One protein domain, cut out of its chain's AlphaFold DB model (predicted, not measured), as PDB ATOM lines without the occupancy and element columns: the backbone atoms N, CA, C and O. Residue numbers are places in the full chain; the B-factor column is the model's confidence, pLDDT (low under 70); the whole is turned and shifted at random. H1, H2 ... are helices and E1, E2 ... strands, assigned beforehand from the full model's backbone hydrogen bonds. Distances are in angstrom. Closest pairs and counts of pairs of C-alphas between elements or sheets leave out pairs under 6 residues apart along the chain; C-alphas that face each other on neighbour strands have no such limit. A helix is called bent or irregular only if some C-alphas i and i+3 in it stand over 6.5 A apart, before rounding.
ATOM      1  N   THR A 118     104.010 182.087  29.266       86.56
ATOM      2  CA  THR A 118     103.859 180.632  29.373       86.56
ATOM      3  C   THR A 118     105.175 180.032  29.851       86.56
ATOM      4  O   THR A 118     106.147 180.073  29.105       86.56
ATOM      5  N   ASP A 119     105.240 179.451  31.048       86.69
ATOM      6  CA  ASP A 119     106.503 178.882  31.549       86.69
ATOM      7  C   ASP A 119     106.803 177.481  31.014       86.69
ATOM      8  O   ASP A 119     107.968 177.104  30.842       86.69
ATOM      9  N   ARG A 120     105.756 176.697  30.746       84.31
ATOM     10  CA  ARG A 120     105.866 175.293  30.350       84.31
ATOM     11  C   ARG A 120     104.843 174.925  29.286       84.31
ATOM     12  O   ARG A 120     103.732 175.445  29.280       84.31
ATOM     13  N   VAL A 121     105.223 174.010  28.403       80.62
ATOM     14  CA  VAL A 121     104.339 173.403  27.397       80.62
ATOM     15  C   VAL A 121     104.490 171.890  27.420       80.62
ATOM     16  O   VAL A 121     105.511 171.370  27.867       80.62
ATOM     17  N   GLN A 122     103.476 171.181  26.926       73.25
ATOM     18  CA  GLN A 122     103.544 169.730  26.795       73.25
ATOM     19  C   GLN A 122     104.623 169.322  25.792       73.25
ATOM     20  O   GLN A 122     104.720 169.889  24.699       73.25
ATOM     21  N   ASP A 123     105.409 168.322  26.170       67.38
ATOM     22  CA  ASP A 123     106.416 167.714  25.321       67.38
ATOM     23  C   ASP A 123     105.751 166.935  24.173       67.38
ATOM     24  O   ASP A 123     105.061 165.944  24.415       67.38
ATOM     25  N   PRO A 124     105.947 167.341  22.905       60.31
ATOM     26  CA  PRO A 124     105.393 166.628  21.760       60.31
ATOM     27  C   PRO A 124     106.116 165.301  21.458       60.31
ATOM     28  O   PRO A 124     105.725 164.612  20.512       60.31
ATOM     29  N   THR A 125     107.187 164.981  22.187       58.16
ATOM     30  CA  THR A 125     108.084 163.836  21.986       58.16
ATOM     31  C   THR A 125     107.959 162.777  23.087       58.16
ATOM     32  O   THR A 125     108.198 161.593  22.827       58.16
ATOM     33  N   ALA A 126     107.523 163.168  24.287       58.94
ATOM     34  CA  ALA A 126     107.329 162.252  25.401       58.94
ATOM     35  C   ALA A 126     106.086 161.374  25.192       58.94
ATOM     36  O   ALA A 126     104.995 161.855  24.889       58.94
ATOM     37  N   LYS A 127     106.243 160.057  25.383       47.50
ATOM     38  CA  LYS A 127     105.115 159.104  25.384       47.50
ATOM     39  C   LYS A 127     104.196 159.284  26.598       47.50
ATOM     40  O   LYS A 127     103.011 158.989  26.491       47.50
ATOM     41  N   ASP A 128     104.748 159.799  27.694       44.22
ATOM     42  CA  ASP A 128     104.055 160.142  28.931       44.22
ATOM     43  C   ASP A 128     104.246 161.647  29.152       44.22
ATOM     44  O   ASP A 128     105.385 162.091  29.246       44.22
ATOM     45  N   TYR A 129     103.161 162.423  29.163       45.44
ATOM     46  CA  TYR A 129     103.103 163.897  29.188       45.44
ATOM     47  C   TYR A 129     104.147 164.596  30.092       45.44
ATOM     48  O   TYR A 129     103.847 164.994  31.218       45.44
ATOM     49  N   GLY A 130     105.371 164.788  29.594       63.62
ATOM     50  CA  GLY A 130     106.395 165.614  30.229       63.62
ATOM     51  C   GLY A 130     106.151 167.094  29.937       63.62
ATOM     52  O   GLY A 130     105.664 167.451  28.866       63.62
ATOM     53  N   GLU A 131     106.482 167.972  30.882       76.81
ATOM     54  CA  GLU A 131     106.477 169.419  30.649       76.81
ATOM     55  C   GLU A 131     107.873 169.896  30.234       76.81
ATOM     56  O   GLU A 131     108.860 169.643  30.928       76.81
ATOM     57  N   ILE A 132     107.952 170.642  29.132       84.75
ATOM     58  CA  ILE A 132     109.175 171.294  28.658       84.75
ATOM     59  C   ILE A 132     109.138 172.773  29.018       84.75
ATOM     60  O   ILE A 132     108.113 173.442  28.889       84.75
ATOM     61  N   THR A 133     110.289 173.303  29.436       90.56
ATOM     62  CA  THR A 133     110.445 174.734  29.720       90.56
ATOM     63  C   THR A 133     110.352 175.552  28.433       90.56
ATOM     64  O   THR A 133     111.033 175.273  27.443       90.56
ATOM     65  N   VAL A 134     109.545 176.609  28.461       92.81
ATOM     66  CA  VAL A 134     109.416 177.562  27.359       92.81
ATOM     67  C   VAL A 134     110.485 178.641  27.511       92.81
ATOM     68  O   VAL A 134     110.417 179.494  28.397       92.81
ATOM     69  N   ALA A 135     111.476 178.636  26.621       95.19
ATOM     70  CA  ALA A 135     112.622 179.543  26.686       95.19
ATOM     71  C   ALA A 135     112.227 181.025  26.561       95.19
ATOM     72  O   ALA A 135     112.912 181.884  27.108       95.19
ATOM     73  N   ASN A 136     111.130 181.340  25.864       95.81
ATOM     74  CA  ASN A 136     110.582 182.696  25.765       95.81
ATOM     75  C   ASN A 136     109.365 182.947  26.675       95.81
ATOM     76  O   ASN A 136     108.627 183.903  26.427       95.81
ATOM     77  N   GLY A 137     109.171 182.125  27.709       94.00
ATOM     78  CA  GLY A 137     108.079 182.272  28.674       94.00
ATOM     79  C   GLY A 137     108.179 183.551  29.490       94.00
ATOM     80  O   GLY A 137     107.226 184.315  29.606       94.00
ATOM     81  N   SER A 138     109.384 183.836  29.965       95.38
ATOM     82  CA  SER A 138     109.718 184.985  30.799       95.38
ATOM     83  C   SER A 138     111.176 185.385  30.571       95.38
ATOM     84  O   SER A 138     111.940 184.676  29.898       95.38
ATOM     85  N   ARG A 139     111.590 186.523  31.138       94.81
ATOM     86  CA  ARG A 139     112.998 186.940  31.112       94.81
ATOM     87  C   ARG A 139     113.867 185.948  31.883       94.81
ATOM     88  O   ARG A 139     114.990 185.658  31.471       94.81
ATOM     89  N   GLU A 140     113.323 185.398  32.959       95.75
ATOM     90  CA  GLU A 140     113.928 184.401  33.830       95.75
ATOM     91  C   GLU A 140     114.150 183.090  33.072       95.75
ATOM     92  O   GLU A 140     115.260 182.562  33.099       95.75
ATOM     93  N   ASN A 141     113.161 182.615  32.305       95.69
ATOM     94  CA  ASN A 141     113.314 181.411  31.481       95.69
ATOM     95  C   ASN A 141     114.332 181.622  30.358       95.69
ATOM     96  O   ASN A 141     115.145 180.738  30.086       95.69
ATOM     97  N   ALA A 142     114.342 182.805  29.736       96.38
ATOM     98  CA  ALA A 142     115.334 183.151  28.723       96.38
ATOM     99  C   ALA A 142     116.750 183.182  29.313       96.38
ATOM    100  O   ALA A 142     117.696 182.688  28.694       96.38
ATOM    101  N   LYS A 143     116.898 183.714  30.532       96.25
ATOM    102  CA  LYS A 143     118.159 183.689  31.273       96.25
ATOM    103  C   LYS A 143     118.569 182.264  31.638       96.25
ATOM    104  O   LYS A 143     119.718 181.907  31.402       96.25
ATOM    105  N   TYR A 144     117.649 181.451  32.152       95.50
ATOM    106  CA  TYR A 144     117.892 180.046  32.481       95.50
ATOM    107  C   TYR A 144     118.358 179.255  31.253       95.50
ATOM    108  O   TYR A 144     119.356 178.536  31.315       95.50
ATOM    109  N   PHE A 145     117.707 179.459  30.108       96.00
ATOM    110  CA  PHE A 145     118.119 178.888  28.830       96.00
ATOM    111  C   PHE A 145     119.553 179.298  28.450       96.00
ATOM    112  O   PHE A 145     120.380 178.444  28.130       96.00
ATOM    113  N   VAL A 146     119.885 180.592  28.533       96.69
ATOM    114  CA  VAL A 146     121.239 181.100  28.250       96.69
ATOM    115  C   VAL A 146     122.277 180.535  29.219       96.69
ATOM    116  O   VAL A 146     123.344 180.101  28.784       96.69
ATOM    117  N   ASP A 147     121.975 180.504  30.516       96.00
ATOM    118  CA  ASP A 147     122.864 179.968  31.545       96.00
ATOM    119  C   ASP A 147     123.150 178.484  31.300       96.00
ATOM    120  O   ASP A 147     124.309 178.067  31.365       96.00
ATOM    121  N   ARG A 148     122.133 177.712  30.897       94.06
ATOM    122  CA  ARG A 148     122.296 176.303  30.534       94.06
ATOM    123  C   ARG A 148     123.191 176.116  29.309       94.06
ATOM    124  O   ARG A 148     124.057 175.243  29.312       94.06
ATOM    125  N   LEU A 149     123.041 176.947  28.275       95.31
ATOM    126  CA  LEU A 149     123.918 176.905  27.098       95.31
ATOM    127  C   LEU A 149     125.373 177.252  27.446       95.31
ATOM    128  O   LEU A 149     126.299 176.615  26.941       95.31
ATOM    129  N   VAL A 150     125.582 178.247  28.313       95.88
ATOM    130  CA  VAL A 150     126.912 178.637  28.807       95.88
ATOM    131  C   VAL A 150     127.554 177.501  29.602       95.88
ATOM    132  O   VAL A 150     128.738 177.220  29.411       95.88
ATOM    133  N   GLU A 151     126.789 176.840  30.469       93.75
ATOM    134  CA  GLU A 151     127.245 175.689  31.245       93.75
ATOM    135  C   GLU A 151     127.692 174.547  30.326       93.75
ATOM    136  O   GLU A 151     128.840 174.110  30.416       93.75
ATOM    137  N   ILE A 152     126.842 174.151  29.372       90.69
ATOM    138  CA  ILE A 152     127.149 173.102  28.392       90.69
ATOM    139  C   ILE A 152     128.409 173.462  27.596       90.69
ATOM    140  O   ILE A 152     129.307 172.635  27.442       90.69
ATOM    141  N   ALA A 153     128.531 174.703  27.115       93.50
ATOM    142  CA  ALA A 153     129.708 175.141  26.366       93.50
ATOM    143  C   ALA A 153     131.005 175.032  27.186       93.50
ATOM    144  O   ALA A 153     132.026 174.568  26.669       93.50
ATOM    145  N   LYS A 154     130.968 175.431  28.464       93.12
ATOM    146  CA  LYS A 154     132.118 175.345  29.377       93.12
ATOM    147  C   LYS A 154     132.464 173.906  29.735       93.12
ATOM    148  O   LYS A 154     133.641 173.551  29.761       93.12
ATOM    149  N   GLU A 155     131.459 173.074  29.974       89.38
ATOM    150  CA  GLU A 155     131.651 171.657  30.257       89.38
ATOM    151  C   GLU A 155     132.289 170.941  29.059       89.38
ATOM    152  O   GLU A 155     133.291 170.245  29.221       89.38
ATOM    153  N   GLN A 156     131.806 171.188  27.835       87.50
ATOM    154  CA  GLN A 156     132.413 170.613  26.631       87.50
ATOM    155  C   GLN A 156     133.849 171.104  26.409       87.50
ATOM    156  O   GLN A 156     134.706 170.310  26.010       87.50
ATOM    157  N   ALA A 157     134.148 172.376  26.684       89.19
ATOM    158  CA  ALA A 157     135.515 172.893  26.618       89.19
ATOM    159  C   ALA A 157     136.439 172.203  27.640       89.19
ATOM    160  O   ALA A 157     137.557 171.815  27.294       89.19
ATOM    161  N   LYS A 158     135.955 171.978  28.870       87.00
ATOM    162  CA  LYS A 158     136.681 171.249  29.921       87.00
ATOM    163  C   LYS A 158     136.931 169.791  29.533       87.00
ATOM    164  O   LYS A 158     138.058 169.321  29.651       87.00
ATOM    165  N   ILE A 159     135.925 169.085  29.018       81.50
ATOM    166  CA  ILE A 159     136.067 167.689  28.571       81.50
ATOM    167  C   ILE A 159     137.063 167.580  27.414       81.50
ATOM    168  O   ILE A 159     137.854 166.647  27.365       81.50
ATOM    169  N   LEU A 160     137.084 168.537  26.483       83.44
ATOM    170  CA  LEU A 160     138.084 168.517  25.414       83.44
ATOM    171  C   LEU A 160     139.518 168.648  25.959       83.44
ATOM    172  O   LEU A 160     140.437 168.056  25.397       83.44
ATOM    173  N   ALA A 161     139.706 169.400  27.046       75.69
ATOM    174  CA  ALA A 161     140.992 169.528  27.727       75.69
ATOM    175  C   ALA A 161     141.343 168.312  28.610       75.69
ATOM    176  O   ALA A 161     142.513 168.123  28.936       75.69
ATOM    177  N   THR A 162     140.355 167.486  28.979       68.94
ATOM    178  CA  THR A 162     140.501 166.362  29.919       68.94
ATOM    179  C   THR A 162     139.899 165.093  29.306       68.94
ATOM    180  O   THR A 162     138.694 164.870  29.355       68.94
ATOM    181  N   THR A 163     140.733 164.251  28.689       57.72
ATOM    182  CA  THR A 163     140.289 163.110  27.862       57.72
ATOM    183  C   THR A 163     139.584 161.988  28.640       57.72
ATOM    184  O   THR A 163     138.909 161.160  28.030       57.72
ATOM    185  N   VAL A 164     139.744 161.944  29.964       58.88
ATOM    186  CA  VAL A 164     139.207 160.923  30.879       58.88
ATOM    187  C   VAL A 164     138.922 161.568  32.234       58.88
ATOM    188  O   VAL A 164     139.630 162.499  32.627       58.88
ATOM    189  N   ASP A 165     137.888 161.102  32.940       57.62
ATOM    190  CA  ASP A 165     137.683 161.502  34.334       57.62
ATOM    191  C   ASP A 165     138.763 160.905  35.259       57.62
ATOM    192  O   ASP A 165     139.603 160.103  34.841       57.62
ATOM    193  N   SER A 166     138.751 161.284  36.541       53.22
ATOM    194  CA  SER A 166     139.697 160.783  37.551       53.22
ATOM    195  C   SER A 166     139.637 159.264  37.778       53.22
ATOM    196  O   SER A 166     140.477 158.729  38.493       53.22
ATOM    197  N   GLN A 167     138.655 158.569  37.196       52.25
ATOM    198  CA  GLN A 167     138.452 157.122  37.275       52.25
ATOM    199  C   GLN A 167     138.677 156.417  35.923       52.25
ATOM    200  O   GLN A 167     138.441 155.216  35.809       52.25
ATOM    201  N   GLY A 168     139.139 157.131  34.889       52.00
ATOM    202  CA  GLY A 168     139.379 156.568  33.559       52.00
ATOM    203  C   GLY A 168     138.109 156.293  32.743       52.00
ATOM    204  O   GLY A 168     138.188 155.642  31.699       52.00
ATOM    205  N   LYS A 169     136.941 156.786  33.174       50.94
ATOM    206  CA  LYS A 169     135.674 156.659  32.449       50.94
ATOM    207  C   LYS A 169     135.454 157.879  31.551       50.94
ATOM    208  O   LYS A 169     135.883 159.002  31.828       50.94
ATOM    209  N   ALA A 170     134.803 157.652  30.411       58.25
ATOM    210  CA  ALA A 170     134.413 158.739  29.523       58.25
ATOM    211  C   ALA A 170     133.357 159.608  30.222       58.25
ATOM    212  O   ALA A 170     132.308 159.100  30.615       58.25
ATOM    213  N   MET A 171     133.622 160.911  30.351       58.03
ATOM    214  CA  MET A 171     132.663 161.853  30.933       58.03
ATOM    215  C   MET A 171     131.384 161.900  30.086       58.03
ATOM    216  O   MET A 171     131.402 162.398  28.957       58.03
ATOM    217  N   ASN A 172     130.270 161.394  30.613       63.12
ATOM    218  CA  ASN A 172     128.949 161.586  30.015       63.12
ATOM    219  C   ASN A 172     128.441 162.971  30.417       63.12
ATOM    220  O   ASN A 172     128.235 163.232  31.594       63.12
ATOM    221  N   ALA A 173     128.294 163.850  29.433       66.62
ATOM    222  CA  ALA A 173     127.834 165.220  29.613       66.62
ATOM    223  C   ALA A 173     126.944 165.582  28.435       66.62
ATOM    224  O   ALA A 173     127.280 165.196  27.307       66.62
ATOM    225  N   ALA A 174     125.883 166.345  28.690       68.88
ATOM    226  CA  ALA A 174     125.003 166.871  27.657       68.88
ATOM    227  C   ALA A 174     125.817 167.699  26.654       68.88
ATOM    228  O   ALA A 174     126.610 168.566  27.027       68.88
ATOM    229  N   ARG A 175     125.660 167.402  25.364       77.00
ATOM    230  CA  ARG A 175     126.437 168.042  24.281       77.00
ATOM    231  C   ARG A 175     125.608 169.005  23.454       77.00
ATOM    232  O   ARG A 175     126.167 169.868  22.775       77.00
ATOM    233  N   ALA A 176     124.296 168.831  23.500       85.44
ATOM    234  CA  ALA A 176     123.364 169.575  22.693       85.44
ATOM    235  C   ALA A 176     122.166 170.040  23.508       85.44
ATOM    236  O   ALA A 176     121.713 169.383  24.446       85.44
ATOM    237  N   THR A 177     121.637 171.169  23.079       89.50
ATOM    238  CA  THR A 177     120.333 171.672  23.458       89.50
ATOM    239  C   THR A 177     119.505 171.808  22.196       89.50
ATOM    240  O   THR A 177     119.972 172.328  21.181       89.50
ATOM    241  N   LEU A 178     118.275 171.331  22.254       88.31
ATOM    242  CA  LEU A 178     117.286 171.498  21.214       88.31
ATOM    243  C   LEU A 178     116.379 172.672  21.587       88.31
ATOM    244  O   LEU A 178     115.815 172.701  22.676       88.31
ATOM    245  N   LEU A 179     116.227 173.620  20.665       91.69
ATOM    246  CA  LEU A 179     115.214 174.666  20.737       91.69
ATOM    247  C   LEU A 179     114.226 174.465  19.591       91.69
ATOM    248  O   LEU A 179     114.561 174.696  18.424       91.69
ATOM    249  N   PHE A 180     113.002 174.066  19.914       89.25
ATOM    250  CA  PHE A 180     111.951 173.847  18.924       89.25
ATOM    251  C   PHE A 180     110.761 174.774  19.155       89.25
ATOM    252  O   PHE A 180     110.564 175.323  20.228       89.25
ATOM    253  N   GLY A 181     109.951 174.974  18.124       87.38
ATOM    254  CA  GLY A 181     108.709 175.739  18.229       87.38
ATOM    255  C   GLY A 181     107.981 175.803  16.892       87.38
ATOM    256  O   GLY A 181     108.584 175.472  15.857       87.38
ATOM    257  N   PRO A 182     106.715 176.248  16.860       81.00
ATOM    258  CA  PRO A 182     105.918 176.250  15.643       81.00
ATOM    259  C   PRO A 182     106.526 177.125  14.532       81.00
ATOM    260  O   PRO A 182     107.462 177.921  14.728       81.00
ATOM    261  N   LYS A 183     106.033 176.939  13.302       76.88
ATOM    262  CA  LYS A 183     106.430 177.753  12.145       76.88
ATOM    263  C   LYS A 183     106.118 179.221  12.444       76.88
ATOM    264  O   LYS A 183     105.018 179.561  12.848       76.88
ATOM    265  N   GLY A 184     107.111 180.088  12.250       75.38
ATOM    266  CA  GLY A 184     106.941 181.525  12.454       75.38
ATOM    267  C   GLY A 184     106.833 181.988  13.913       75.38
ATOM    268  O   GLY A 184     106.652 183.183  14.106       75.38
ATOM    269  N   ALA A 185     107.067 181.121  14.909       84.56
ATOM    270  CA  ALA A 185     107.047 181.466  16.341       84.56
ATOM    271  C   ALA A 185     108.064 182.549  16.770       84.56
ATOM    272  O   ALA A 185     108.063 182.998  17.907       84.56
ATOM    273  N   GLY A 186     108.961 182.969  15.871       85.44
ATOM    274  CA  GLY A 186     109.951 184.008  16.157       85.44
ATOM    275  C   GLY A 186     111.309 183.491  16.632       85.44
ATOM    276  O   GLY A 186     112.081 184.281  17.153       85.44
ATOM    277  N   LYS A 187     111.658 182.215  16.394       88.25
ATOM    278  CA  LYS A 187     112.953 181.611  16.791       88.25
ATOM    279  C   LYS A 187     114.169 182.484  16.461       88.25
ATOM    280  O   LYS A 187     114.934 182.833  17.348       88.25
ATOM    281  N   THR A 188     114.315 182.912  15.206       85.50
ATOM    282  CA  THR A 188     115.398 183.827  14.808       85.50
ATOM    283  C   THR A 188     115.365 185.144  15.586       85.50
ATOM    284  O   THR A 188     116.411 185.616  16.015       85.50
ATOM    285  N   PHE A 189     114.182 185.732  15.784       87.25
ATOM    286  CA  PHE A 189     114.026 186.983  16.529       87.25
ATOM    287  C   PHE A 189     114.388 186.804  18.013       87.25
ATOM    288  O   PHE A 189     115.064 187.654  18.576       87.25
ATOM    289  N   PHE A 190     114.049 185.660  18.614       92.81
ATOM    290  CA  PHE A 190     114.463 185.296  19.968       92.81
ATOM    291  C   PHE A 190     115.978 185.129  20.087       92.81
ATOM    292  O   PHE A 190     116.580 185.745  20.956       92.81
ATOM    293  N   LEU A 191     116.632 184.386  19.188       92.25
ATOM    294  CA  LEU A 191     118.099 184.247  19.208       92.25
ATOM    295  C   LEU A 191     118.807 185.599  19.035       92.25
ATOM    296  O   LEU A 191     119.820 185.864  19.676       92.25
ATOM    297  N   ASN A 192     118.257 186.461  18.178       89.56
ATOM    298  CA  ASN A 192     118.727 187.827  17.968       89.56
ATOM    299  C   ASN A 192     118.582 188.683  19.235       89.56
ATOM    300  O   ASN A 192     119.502 189.423  19.589       89.56
ATOM    301  N   HIS A 193     117.443 188.561  19.920       92.56
ATOM    302  CA  HIS A 193     117.194 189.190  21.210       92.56
ATOM    303  C   HIS A 193     118.185 188.686  22.266       92.56
ATOM    304  O   HIS A 193     118.847 189.503  22.892       92.56
ATOM    305  N   LEU A 194     118.385 187.370  22.407       93.69
ATOM    306  CA  LEU A 194     119.349 186.808  23.361       93.69
ATOM    307  C   LEU A 194     120.767 187.331  23.116       93.69
ATOM    308  O   LEU A 194     121.446 187.736  24.056       93.69
ATOM    309  N   LEU A 195     121.209 187.356  21.856       90.56
ATOM    310  CA  LEU A 195     122.532 187.867  21.510       90.56
ATOM    311  C   LEU A 195     122.673 189.356  21.850       90.56
ATOM    312  O   LEU A 195     123.733 189.767  22.300       90.56
ATOM    313  N   SER A 196     121.614 190.144  21.659       90.38
ATOM    314  CA  SER A 196     121.610 191.581  21.961       90.38
ATOM    315  C   SER A 196     121.589 191.841  23.471       90.38
ATOM    316  O   SER A 196     122.404 192.611  23.971       90.38
ATOM    317  N   THR A 197     120.719 191.145  24.204       92.56
ATOM    318  CA  THR A 197     120.523 191.292  25.653       92.56
ATOM    319  C   THR A 197     121.707 190.762  26.466       92.56
ATOM    320  O   THR A 197     122.080 191.362  27.470       92.56
ATOM    321  N   TYR A 198     122.314 189.645  26.051       93.94
ATOM    322  CA  TYR A 198     123.341 188.937  26.827       93.94
ATOM    323  C   TYR A 198     124.762 189.062  26.250       93.94
ATOM    324  O   TYR A 198     125.654 188.349  26.704       93.94
ATOM    325  N   ASN A 199     125.019 189.967  25.295       90.44
ATOM    326  CA  ASN A 199     126.349 190.146  24.685       90.44
ATOM    327  C   ASN A 199     127.458 190.352  25.738       90.44
ATOM    328  O   ASN A 199     128.458 189.636  25.741       90.44
ATOM    329  N   THR A 200     127.244 191.282  26.675       91.31
ATOM    330  CA  THR A 200     128.191 191.567  27.766       91.31
ATOM    331  C   THR A 200     128.373 190.360  28.683       91.31
ATOM    332  O   THR A 200     129.497 190.019  29.042       91.31
ATOM    333  N   TYR A 201     127.281 189.660  29.001       95.12
ATOM    334  CA  TYR A 201     127.324 188.458  29.831       95.12
ATOM    335  C   TYR A 201     128.156 187.343  29.181       95.12
ATOM    336  O   TYR A 201     128.958 186.693  29.854       95.12
ATOM    337  N   PHE A 202     128.027 187.133  27.869       95.25
ATOM    338  CA  PHE A 202     128.853 186.167  27.144       95.25
ATOM    339  C   PHE A 202     130.342 186.518  27.216       95.25
ATOM    340  O   PHE A 202     131.157 185.641  27.509       95.25
ATOM    341  N   ASP A 203     130.696 187.792  27.035       93.25
ATOM    342  CA  ASP A 203     132.079 188.261  27.144       93.25
ATOM    343  C   ASP A 203     132.659 188.054  28.550       93.25
ATOM    344  O   ASP A 203     133.739 187.482  28.694       93.25
ATOM    345  N   GLU A 204     131.926 188.442  29.597       94.88
ATOM    346  CA  GLU A 204     132.329 188.245  30.998       94.88
ATOM    347  C   GLU A 204     132.535 186.769  31.339       94.88
ATOM    348  O   GLU A 204     133.455 186.394  32.069       94.88
ATOM    349  N   ARG A 205     131.690 185.898  30.783       96.50
ATOM    350  CA  ARG A 205     131.792 184.452  30.974       96.50
ATOM    351  C   ARG A 205     132.821 183.795  30.055       96.50
ATOM    352  O   ARG A 205     133.000 182.582  30.202       96.50
ATOM    353  N   LYS A 206     133.486 184.553  29.171       96.25
ATOM    354  CA  LYS A 206     134.372 184.077  28.098       96.25
ATOM    355  C   LYS A 206     133.708 183.013  27.222       96.25
ATOM    356  O   LYS A 206     134.225 181.914  27.032       96.25
ATOM    357  N   VAL A 207     132.536 183.327  26.689       96.81
ATOM    358  CA  VAL A 207     131.795 182.467  25.764       96.81
ATOM    359  C   VAL A 207     131.583 183.202  24.447       96.81
ATOM    360  O   VAL A 207     131.144 184.344  24.437       96.81
ATOM    361  N   SER A 326     135.112 179.564  25.608       96.38
ATOM    362  CA  SER A 326     134.230 178.445  25.246       96.38
ATOM    363  C   SER A 326     133.262 178.858  24.131       96.38
ATOM    364  O   SER A 326     133.113 180.046  23.850       96.38
ATOM    365  N   PHE A 327     132.598 177.898  23.482       96.62
ATOM    366  CA  PHE A 327     131.786 178.167  22.289       96.62
ATOM    367  C   PHE A 327     130.384 177.579  22.403       96.62
ATOM    368  O   PHE A 327     130.240 176.386  22.674       96.62
ATOM    369  N   ILE A 328     129.377 178.406  22.123       96.06
ATOM    370  CA  ILE A 328     128.013 177.964  21.816       96.06
ATOM    371  C   ILE A 328     127.870 177.995  20.296       96.06
ATOM    372  O   ILE A 328     128.103 179.034  19.683       96.06
ATOM    373  N   CYS A 329     127.483 176.882  19.683       94.88
ATOM    374  CA  CYS A 329     127.255 176.783  18.248       94.88
ATOM    375  C   CYS A 329     125.767 176.580  17.951       94.88
ATOM    376  O   CYS A 329     125.246 175.475  18.094       94.88
ATOM    377  N   ALA A 330     125.093 177.636  17.499       93.75
ATOM    378  CA  ALA A 330     123.696 177.608  17.084       93.75
ATOM    379  C   ALA A 330     123.565 177.231  15.599       93.75
ATOM    380  O   ALA A 330     123.944 178.012  14.721       93.75
ATOM    381  N   ILE A 331     123.002 176.054  15.324       90.88
ATOM    382  CA  ILE A 331     122.614 175.600  13.985       90.88
ATOM    383  C   ILE A 331     121.191 176.090  13.719       90.88
ATOM    384  O   ILE A 331     120.236 175.595  14.317       90.88
ATOM    385  N   ASP A 332     121.060 177.068  12.824       86.94
ATOM    386  CA  ASP A 332     119.802 177.766  12.558       86.94
ATOM    387  C   ASP A 332     119.425 177.749  11.069       86.94
ATOM    388  O   ASP A 332     120.285 177.762  10.187       86.94
ATOM    389  N   GLY A 333     118.125 177.761  10.780       78.56
ATOM    390  CA  GLY A 333     117.577 177.718   9.423       78.56
ATOM    391  C   GLY A 333     117.254 176.316   8.896       78.56
ATOM    392  O   GLY A 333     116.927 176.171   7.718       78.56
ATOM    393  N   LEU A 334     117.311 175.283   9.747       78.50
ATOM    394  CA  LEU A 334     116.820 173.933   9.422       78.50
ATOM    395  C   LEU A 334     115.344 173.954   9.001       78.50
ATOM    396  O   LEU A 334     114.928 173.222   8.107       78.50
ATOM    397  N   ASP A 335     114.580 174.854   9.608       70.75
ATOM    398  CA  ASP A 335     113.159 175.052   9.375       70.75
ATOM    399  C   ASP A 335     112.833 175.510   7.941       70.75
ATOM    400  O   ASP A 335     111.788 175.159   7.397       70.75
ATOM    401  N   LEU A 336     113.718 176.280   7.307       67.25
ATOM    402  CA  LEU A 336     113.573 176.703   5.913       67.25
ATOM    403  C   LEU A 336     113.924 175.588   4.925       67.25
ATOM    404  O   LEU A 336     113.334 175.525   3.850       67.25
ATOM    405  N   MET A 337     114.867 174.713   5.274       68.12
ATOM    406  CA  MET A 337     115.318 173.643   4.379       68.12
ATOM    407  C   MET A 337     114.362 172.448   4.320       68.12
ATOM    408  O   MET A 337     114.357 171.744   3.316       68.12
ATOM    409  N   GLU A 338     113.562 172.221   5.366       61.38
ATOM    410  CA  GLU A 338     112.549 171.156   5.385       61.38
ATOM    411  C   GLU A 338     111.440 171.386   4.344       61.38
ATOM    412  O   GLU A 338     110.932 170.426   3.771       61.38
ATOM    413  N   ILE A 339     111.081 172.649   4.078       57.50
ATOM    414  CA  ILE A 339     109.951 172.988   3.200       57.50
ATOM    415  C   ILE A 339     110.269 172.678   1.740       57.50
ATOM    416  O   ILE A 339     109.474 172.062   1.034       57.50
ATOM    417  N   THR A 340     111.404 173.165   1.243       57.19
ATOM    418  CA  THR A 340     111.651 173.128  -0.194       57.19
ATOM    419  C   THR A 340     112.247 171.777  -0.588       57.19
ATOM    420  O   THR A 340     113.330 171.407  -0.126       57.19
ATOM    421  N   ARG A 341     111.615 171.071  -1.536       57.75
ATOM    422  CA  ARG A 341     112.117 169.796  -2.098       57.75
ATOM    423  C   ARG A 341     113.587 169.857  -2.523       57.75
ATOM    424  O   ARG A 341     114.311 168.870  -2.406       57.75
ATOM    425  N   SER A 342     114.045 171.017  -2.998       54.91
ATOM    426  CA  SER A 342     115.434 171.258  -3.404       54.91
ATOM    427  C   SER A 342     116.442 171.187  -2.256       54.91
ATOM    428  O   SER A 342     117.599 170.855  -2.497       54.91
ATOM    429  N   TYR A 343     116.031 171.504  -1.026       64.94
ATOM    430  CA  TYR A 343     116.907 171.567   0.142       64.94
ATOM    431  C   TYR A 343     116.858 170.305   1.004       64.94
ATOM    432  O   TYR A 343     117.687 170.162   1.892       64.94
ATOM    433  N   ARG A 344     115.973 169.347   0.716       67.31
ATOM    434  CA  ARG A 344     115.751 168.158   1.552       67.31
ATOM    435  C   ARG A 344     116.959 167.220   1.674       67.31
ATOM    436  O   ARG A 344     117.289 166.792   2.773       67.31
ATOM    437  N   GLN A 345     117.672 166.942   0.577       70.31
ATOM    438  CA  GLN A 345     118.913 166.144   0.639       70.31
ATOM    439  C   GLN A 345     119.958 166.813   1.536       70.31
ATOM    440  O   GLN A 345     120.620 166.158   2.339       70.31
ATOM    441  N   ARG A 346     120.063 168.142   1.429       74.69
ATOM    442  CA  ARG A 346     120.933 168.950   2.277       74.69
ATOM    443  C   ARG A 346     120.443 168.968   3.721       74.69
ATOM    444  O   ARG A 346     121.256 168.804   4.614       74.69
ATOM    445  N   PHE A 347     119.142 169.102   3.954       78.56
ATOM    446  CA  PHE A 347     118.528 169.014   5.273       78.56
ATOM    447  C   PHE A 347     118.884 167.689   5.953       78.56
ATOM    448  O   PHE A 347     119.503 167.716   7.011       78.56
ATOM    449  N   ASN A 348     118.609 166.548   5.310       76.31
ATOM    450  CA  ASN A 348     118.935 165.222   5.844       76.31
ATOM    451  C   ASN A 348     120.430 165.095   6.148       76.31
ATOM    452  O   ASN A 348     120.817 164.578   7.192       76.31
ATOM    453  N   LYS A 349     121.277 165.622   5.261       80.31
ATOM    454  CA  LYS A 349     122.726 165.624   5.445       80.31
ATOM    455  C   LYS A 349     123.171 166.464   6.640       80.31
ATOM    456  O   LYS A 349     123.946 165.984   7.458       80.31
ATOM    457  N   ILE A 350     122.685 167.696   6.757       83.31
ATOM    458  CA  ILE A 350     123.023 168.604   7.856       83.31
ATOM    459  C   ILE A 350     122.491 168.057   9.181       83.31
ATOM    460  O   ILE A 350     123.205 168.123  10.177       83.31
ATOM    461  N   VAL A 351     121.285 167.483   9.208       80.81
ATOM    462  CA  VAL A 351     120.734 166.810  10.392       80.81
ATOM    463  C   VAL A 351     121.615 165.627  10.783       80.81
ATOM    464  O   VAL A 351     122.073 165.584  11.921       80.81
ATOM    465  N   ALA A 352     121.936 164.726   9.850       79.75
ATOM    466  CA  ALA A 352     122.807 163.583  10.119       79.75
ATOM    467  C   ALA A 352     124.180 164.022  10.650       79.75
ATOM    468  O   ALA A 352     124.649 163.490  11.651       79.75
ATOM    469  N   GLN A 353     124.787 165.049  10.049       85.12
ATOM    470  CA  GLN A 353     126.055 165.615  10.519       85.12
ATOM    471  C   GLN A 353     125.928 166.286  11.885       85.12
ATOM    472  O   GLN A 353     126.824 166.160  12.712       85.12
ATOM    473  N   SER A 354     124.822 166.977  12.157       85.00
ATOM    474  CA  SER A 354     124.563 167.567  13.473       85.00
ATOM    475  C   SER A 354     124.486 166.468  14.532       85.00
ATOM    476  O   SER A 354     125.156 166.560  15.556       85.00
ATOM    477  N   MET A 355     123.750 165.391  14.252       79.06
ATOM    478  CA  MET A 355     123.627 164.234  15.143       79.06
ATOM    479  C   MET A 355     124.954 163.486  15.308       79.06
ATOM    480  O   MET A 355     125.277 163.058  16.416       79.06
ATOM    481  N   GLU A 356     125.760 163.377  14.247       80.62
ATOM    482  CA  GLU A 356     127.117 162.829  14.308       80.62
ATOM    483  C   GLU A 356     128.013 163.679  15.212       80.62
ATOM    484  O   GLU A 356     128.698 163.131  16.068       80.62
ATOM    485  N   LEU A 357     127.989 165.009  15.094       81.88
ATOM    486  CA  LEU A 357     128.780 165.896  15.955       81.88
ATOM    487  C   LEU A 357     128.369 165.799  17.421       81.88
ATOM    488  O   LEU A 357     129.225 165.830  18.309       81.88
ATOM    489  N   VAL A 358     127.071 165.637  17.673       79.00
ATOM    490  CA  VAL A 358     126.545 165.437  19.018       79.00
ATOM    491  C   VAL A 358     126.965 164.071  19.564       79.00
ATOM    492  O   VAL A 358     127.420 164.007  20.696       79.00
ATOM    493  N   ASN A 359     126.947 162.988  18.788       72.44
ATOM    494  CA  ASN A 359     127.256 161.640  19.301       72.44
ATOM    495  C   ASN A 359     128.712 161.189  19.145       72.44
ATOM    496  O   ASN A 359     129.151 160.230  19.783       72.44
ATOM    497  N   SER A 360     129.497 161.900  18.347       71.19
ATOM    498  CA  SER A 360     130.879 161.568  18.017       71.19
ATOM    499  C   SER A 360     131.728 161.343  19.270       71.19
ATOM    500  O   SER A 360     131.748 162.154  20.196       71.19
ATOM    501  N   LYS A 361     132.520 160.265  19.296       66.94
ATOM    502  CA  LYS A 361     133.542 160.079  20.345       66.94
ATOM    503  C   LYS A 361     134.581 161.209  20.329       66.94
ATOM    504  O   LYS A 361     135.133 161.549  21.373       66.94
ATOM    505  N   LYS A 362     134.831 161.811  19.161       68.31
ATOM    506  CA  LYS A 362     135.680 162.998  19.011       68.31
ATOM    507  C   LYS A 362     134.894 164.223  19.469       68.31
ATOM    508  O   LYS A 362     133.996 164.691  18.771       68.31
ATOM    509  N   ARG A 363     135.232 164.725  20.654       72.94
ATOM    510  CA  ARG A 363     134.626 165.929  21.229       72.94
ATOM    511  C   ARG A 363     135.003 167.146  20.394       72.94
ATOM    512  O   ARG A 363     136.178 167.373  20.119       72.94
ATOM    513  N   THR A 364     134.012 167.948  20.025       80.06
ATOM    514  CA  THR A 364     134.235 169.225  19.333       80.06
ATOM    515  C   THR A 364     134.730 170.302  20.294       80.06
ATOM    516  O   THR A 364     135.404 171.235  19.862       80.06
ATOM    517  N   GLY A 365     134.420 170.173  21.592       84.81
ATOM    518  CA  GLY A 365     134.657 171.192  22.619       84.81
ATOM    519  C   GLY A 365     133.766 172.423  22.453       84.81
ATOM    520  O   GLY A 365     134.213 173.536  22.729       84.81
ATOM    521  N   MET A 366     132.564 172.239  21.903       90.56
ATOM    522  CA  MET A 366     131.551 173.277  21.711       90.56
ATOM    523  C   MET A 366     130.204 172.759  22.222       90.56
ATOM    524  O   MET A 366     129.895 171.582  22.035       90.56
ATOM    525  N   GLY A 367     129.410 173.627  22.847       91.56
ATOM    526  CA  GLY A 367     128.015 173.335  23.162       91.56
ATOM    527  C   GLY A 367     127.145 173.569  21.933       91.56
ATOM    528  O   GLY A 367     127.198 174.650  21.347       91.56
ATOM    529  N   MET A 368     126.369 172.571  21.517       91.81
ATOM    530  CA  MET A 368     125.533 172.669  20.320       91.81
ATOM    531  C   MET A 368     124.127 173.156  20.679       91.81
ATOM    532  O   MET A 368     123.500 172.618  21.582       91.81
ATOM    533  N   LEU A 369     123.606 174.134  19.944       93.50
ATOM    534  CA  LEU A 369     122.200 174.529  19.976       93.50
ATOM    535  C   LEU A 369     121.580 174.208  18.614       93.50
ATOM    536  O   LEU A 369     121.942 174.819  17.609       93.50
ATOM    537  N   ILE A 370     120.656 173.255  18.567       90.00
ATOM    538  CA  ILE A 370     119.961 172.857  17.339       90.00
ATOM    539  C   ILE A 370     118.585 173.518  17.335       90.00
ATOM    540  O   ILE A 370     117.799 173.324  18.260       90.00
ATOM    541  N   VAL A 371     118.297 174.315  16.305       90.25
ATOM    542  CA  VAL A 371     117.067 175.113  16.219       90.25
ATOM    543  C   VAL A 371     116.153 174.531  15.143       90.25
ATOM    544  O   VAL A 371     116.505 174.523  13.963       90.25
ATOM    545  N   THR A 372     114.971 174.044  15.527       85.19
ATOM    546  CA  THR A 372     114.076 173.287  14.627       85.19
ATOM    547  C   THR A 372     112.614 173.736  14.730       85.19
ATOM    548  O   THR A 372     112.249 174.571  15.567       85.19
ATOM    549  N   ARG A 373     111.735 173.232  13.849       80.00
ATOM    550  CA  ARG A 373     110.285 173.301  14.094       80.00
ATOM    551  C   ARG A 373     109.835 172.109  14.914       80.00
ATOM    552  O   ARG A 373     110.436 171.045  14.838       80.00
ATOM    553  N   THR A 374     108.694 172.254  15.575       75.06
ATOM    554  CA  THR A 374     108.012 171.129  16.225       75.06
ATOM    555  C   THR A 374     107.722 169.983  15.243       75.06
ATOM    556  O   THR A 374     107.938 168.825  15.578       75.06
ATOM    557  N   GLY A 375     107.301 170.286  14.005       67.12
ATOM    558  CA  GLY A 375     107.113 169.271  12.951       67.12
ATOM    559  C   GLY A 375     108.428 168.616  12.509       67.12
ATOM    560  O   GLY A 375     108.528 167.392  12.464       67.12
ATOM    561  N   THR A 376     109.476 169.424  12.309       67.56
ATOM    562  CA  THR A 376     110.829 168.940  11.998       67.56
ATOM    563  C   THR A 376     111.355 167.997  13.075       67.56
ATOM    564  O   THR A 376     111.954 166.976  12.763       67.56
ATOM    565  N   LEU A 377     111.124 168.326  14.348       68.62
ATOM    566  CA  LEU A 377     111.515 167.497  15.479       68.62
ATOM    567  C   LEU A 377     110.855 166.118  15.402       68.62
ATOM    568  O   LEU A 377     111.555 165.116  15.467       68.62
ATOM    569  N   LYS A 378     109.543 166.050  15.143       65.25
ATOM    570  CA  LYS A 378     108.836 164.772  14.936       65.25
ATOM    571  C   LYS A 378     109.445 163.949  13.793       65.25
ATOM    572  O   LYS A 378     109.514 162.727  13.890       65.25
ATOM    573  N   ASN A 379     109.916 164.608  12.733       61.16
ATOM    574  CA  ASN A 379     110.604 163.957  11.617       61.16
ATOM    575  C   ASN A 379     112.020 163.478  11.973       61.16
ATOM    576  O   ASN A 379     112.409 162.398  11.534       61.16
ATOM    577  N   ILE A 380     112.770 164.244  12.771       63.41
ATOM    578  CA  ILE A 380     114.080 163.839  13.303       63.41
ATOM    579  C   ILE A 380     113.918 162.636  14.240       63.41
ATOM    580  O   ILE A 380     114.737 161.735  14.209       63.41
ATOM    581  N   LEU A 381     112.836 162.558  15.012       62.09
ATOM    582  CA  LEU A 381     112.577 161.471  15.965       62.09
ATOM    583  C   LEU A 381     112.024 160.177  15.332       62.09
ATOM    584  O   LEU A 381     111.595 159.268  16.048       62.09
ATOM    585  N   LYS A 382     112.035 160.062  13.996       60.16
ATOM    586  CA  LYS A 382     111.768 158.800  13.284       60.16
ATOM    587  C   LYS A 382     112.830 157.735  13.642       60.16
ATOM    588  O   LYS A 382     113.917 158.098  14.100       60.16
ATOM    589  N   PRO A 383     112.545 156.429  13.437       54.22
ATOM    590  CA  PRO A 383     113.384 155.327  13.924       54.22
ATOM    591  C   PRO A 383     114.878 155.469  13.597       54.22
ATOM    592  O   PRO A 383     115.709 155.173  14.446       54.22
ATOM    593  N   ASP A 384     115.209 156.013  12.423       56.72
ATOM    594  CA  ASP A 384     116.585 156.135  11.924       56.72
ATOM    595  C   ASP A 384     117.511 157.006  12.795       56.72
ATOM    596  O   ASP A 384     118.723 156.796  12.795       56.72
ATOM    597  N   PHE A 385     116.973 157.973  13.551       59.97
ATOM    598  CA  PHE A 385     117.773 158.836  14.434       59.97
ATOM    599  C   PHE A 385     117.338 158.786  15.896       59.97
ATOM    600  O   PHE A 385     118.003 159.391  16.738       59.97
ATOM    601  N   LYS A 386     116.263 158.061  16.220       66.75
ATOM    602  CA  LYS A 386     115.714 157.997  17.576       66.75
ATOM    603  C   LYS A 386     116.724 157.450  18.583       66.75
ATOM    604  O   LYS A 386     117.031 158.128  19.556       66.75
ATOM    605  N   ASP A 387     117.339 156.309  18.283       63.44
ATOM    606  CA  ASP A 387     118.369 155.720  19.149       63.44
ATOM    607  C   ASP A 387     119.562 156.673  19.329       63.44
ATOM    608  O   ASP A 387     120.203 156.729  20.375       63.44
ATOM    609  N   THR A 388     119.861 157.465  18.301       62.75
ATOM    610  CA  THR A 388     120.954 158.444  18.309       62.75
ATOM    611  C   THR A 388     120.601 159.682  19.145       62.75
ATOM    612  O   THR A 388     121.484 160.299  19.739       62.75
ATOM    613  N   PHE A 389     119.322 160.049  19.206       66.50
ATOM    614  CA  PHE A 389     118.810 161.150  20.015       66.50
ATOM    615  C   PHE A 389     118.709 160.761  21.496       66.50
ATOM    616  O   PHE A 389     119.262 161.464  22.345       66.50
ATOM    617  N   ASP A 390     118.124 159.599  21.792       67.88
ATOM    618  CA  ASP A 390     117.934 159.090  23.157       67.88
ATOM    619  C   ASP A 390     119.286 158.908  23.885       67.88
ATOM    620  O   ASP A 390     119.417 159.179  25.080       67.88
ATOM    621  N   ASN A 391     120.340 158.537  23.148       65.00
ATOM    622  CA  ASN A 391     121.694 158.368  23.688       65.00
ATOM    623  C   ASN A 391     122.471 159.684  23.910       65.00
ATOM    624  O   ASN A 391     123.473 159.689  24.628       65.00
ATOM    625  N   ALA A 392     122.046 160.800  23.309       62.38
ATOM    626  CA  ALA A 392     122.814 162.049  23.275       62.38
ATOM    627  C   ALA A 392     122.631 162.958  24.509       62.38
ATOM    628  O   ALA A 392     123.343 163.963  24.621       62.38
ATOM    629  N   GLN A 393     121.709 162.623  25.425       69.00
ATOM    630  CA  GLN A 393     121.317 163.465  26.569       69.00
ATOM    631  C   GLN A 393     121.068 164.926  26.148       69.00
ATOM    632  O   GLN A 393     121.706 165.859  26.647       69.00
ATOM    633  N   VAL A 394     120.191 165.119  25.161       76.25
ATOM    634  CA  VAL A 394     119.862 166.443  24.620       76.25
ATOM    635  C   VAL A 394     118.917 167.158  25.583       76.25
ATOM    636  O   VAL A 394     117.880 166.621  25.950       76.25
ATOM    637  N   GLY A 395     119.274 168.371  26.011       81.62
ATOM    638  CA  GLY A 395     118.346 169.214  26.770       81.62
ATOM    639  C   GLY A 395     117.302 169.827  25.840       81.62
ATOM    640  O   GLY A 395     117.668 170.315  24.773       81.62
ATOM    641  N   GLU A 396     116.035 169.849  26.235       86.69
ATOM    642  CA  GLU A 396     114.950 170.341  25.384       86.69
ATOM    643  C   GLU A 396     114.338 171.635  25.912       86.69
ATOM    644  O   GLU A 396     114.055 171.776  27.101       86.69
ATOM    645  N   PHE A 397     114.131 172.584  25.003       91.44
ATOM    646  CA  PHE A 397     113.420 173.826  25.255       91.44
ATOM    647  C   PHE A 397     112.436 174.099  24.127       91.44
ATOM    648  O   PHE A 397     112.751 173.951  22.941       91.44
ATOM    649  N   ALA A 398     111.259 174.572  24.508       92.06
ATOM    650  CA  ALA A 398     110.249 175.011  23.568       92.06
ATOM    651  C   ALA A 398     110.291 176.532  23.399       92.06
ATOM    652  O   ALA A 398     110.716 177.279  24.282       92.06
ATOM    653  N   LEU A 399     109.812 176.995  22.255       92.06
ATOM    654  CA  LEU A 399     109.524 178.387  21.978       92.06
ATOM    655  C   LEU A 399     108.048 178.497  21.631       92.06
ATOM    656  O   LEU A 399     107.592 177.889  20.661       92.06
ATOM    657  N   ASP A 400     107.324 179.266  22.430       90.38
ATOM    658  CA  ASP A 400     105.888 179.454  22.287       90.38
ATOM    659  C   ASP A 400     105.580 180.721  21.474       90.38
ATOM    660  O   ASP A 400     106.425 181.609  21.304       90.38
ATOM    661  N   THR A 401     104.379 180.799  20.912       88.00
ATOM    662  CA  THR A 401     103.960 181.952  20.113       88.00
ATOM    663  C   THR A 401     103.559 183.099  21.028       88.00
ATOM    664  O   THR A 401     102.691 182.957  21.879       88.00
ATOM    665  N   ILE A 402     104.140 184.274  20.802       89.81
ATOM    666  CA  ILE A 402     103.736 185.489  21.511       89.81
ATOM    667  C   ILE A 402     102.442 186.038  20.885       89.81
ATOM    668  O   ILE A 402     102.395 186.176  19.654       89.81
TER     669      ILE A 402
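What this domain is: This is residues 118 to 207 and 326 to 402 of the 811 residues of an uncharacterized protein of Rhizobium sp. RU36D (UniProt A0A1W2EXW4). A twisted sheet of four parallel strands, E4 E5 E3 E6, makes the core of three layers, with the long helix H1 over one face and H5 and H6 over the other. The small hairpin E1 E2 sits beside the edge strand E6, H7 packs on H5, and residues 164 to 169 stick out. The printed part has 167 residues with seven named helices and six named strands, in the order E1 E2 H1 E3 H2 H3 E4 H4 H5 E5 H6 H7 E6; the class is mixed. It is compact, with a radius of gyration of the C-alphas of 16.0 A, and spans 44 by 38 by 34 A.

How they stand to each other: E1, residues 120 to 122, and E2, residues 131 to 133, form an antiparallel hairpin, with N 121 and O 132 at 3.0 A, within hydrogen-bond range. The closest C-alphas of E2 and E6, residues 395 to 398, are those of Thr 133 and Phe 397, 5.4 A apart. H1, residues 139 to 161, is on the sheet of E4, residues 326 to 332, E5, residues 367 to 373, E3, residues 176 to 181, and E6, at a height of 6.0 A. Within hydrogen-bond range are N 329 and O 367, 2.8 A, N 177 and O 368, 2.8 A, and N 178 and O 395, 2.8 A. H2, residues 187 to 197, only grazes the sheet with residues 187 to 191; H3, residues 199 to 204, is not on it. H4, residues 334 to 339, at the sheet's level, and H5, residues 344 to 359, form a helical hairpin; they touch with residues 344 to 347 of H5 alone, closest at the C-alphas of Met 337 and Phe 347, 5.7 A. E4, H4 H5, E5 is a strand-helix-strand unit, parallel neighbour strands joined through helices; E5, H6 H7, E6 is a split one, with E3 between its strands; both crossovers are right-handed. H6, residues 374 to 380, is on the same face as H5, opposite to H1. H7, residues 383 to 390, irregular with C-alphas 384 and 387 7.5 A apart, touches residues 355 to 359 of H5 alone, closest at the C-alphas of Met 355 and Thr 388, 7.1 A. Every O i to N i+4 pair is within hydrogen-bond range in H1, H2, H3, H5 and H6, against 1 of 2 in H4 and 2 of 4 in H7.

Where its parts are: E1 begins at C-alpha 120 (105.866, 175.293, 30.350). H1 is 33.1 A long, H5 22.1 A, E5 19.9 A and E4 19.2 A. E6 ends at C-alpha 398 (110.249, 175.011, 23.568).

The domain as a whole: The C-alphas farthest apart, of Ser 166 and Arg 341, are 49.1 A apart. Residues 208 to 325 are not printed; C-alphas 207 and 326 are 4.7 A apart across the cut. The link from H1 to E3 is long, 14 residues. Mean pLDDT of the printed part is 79.5; residues 123 to 130, 162 to 174, 336 to 344, 361 to 362 and 375 to 393 are under 70.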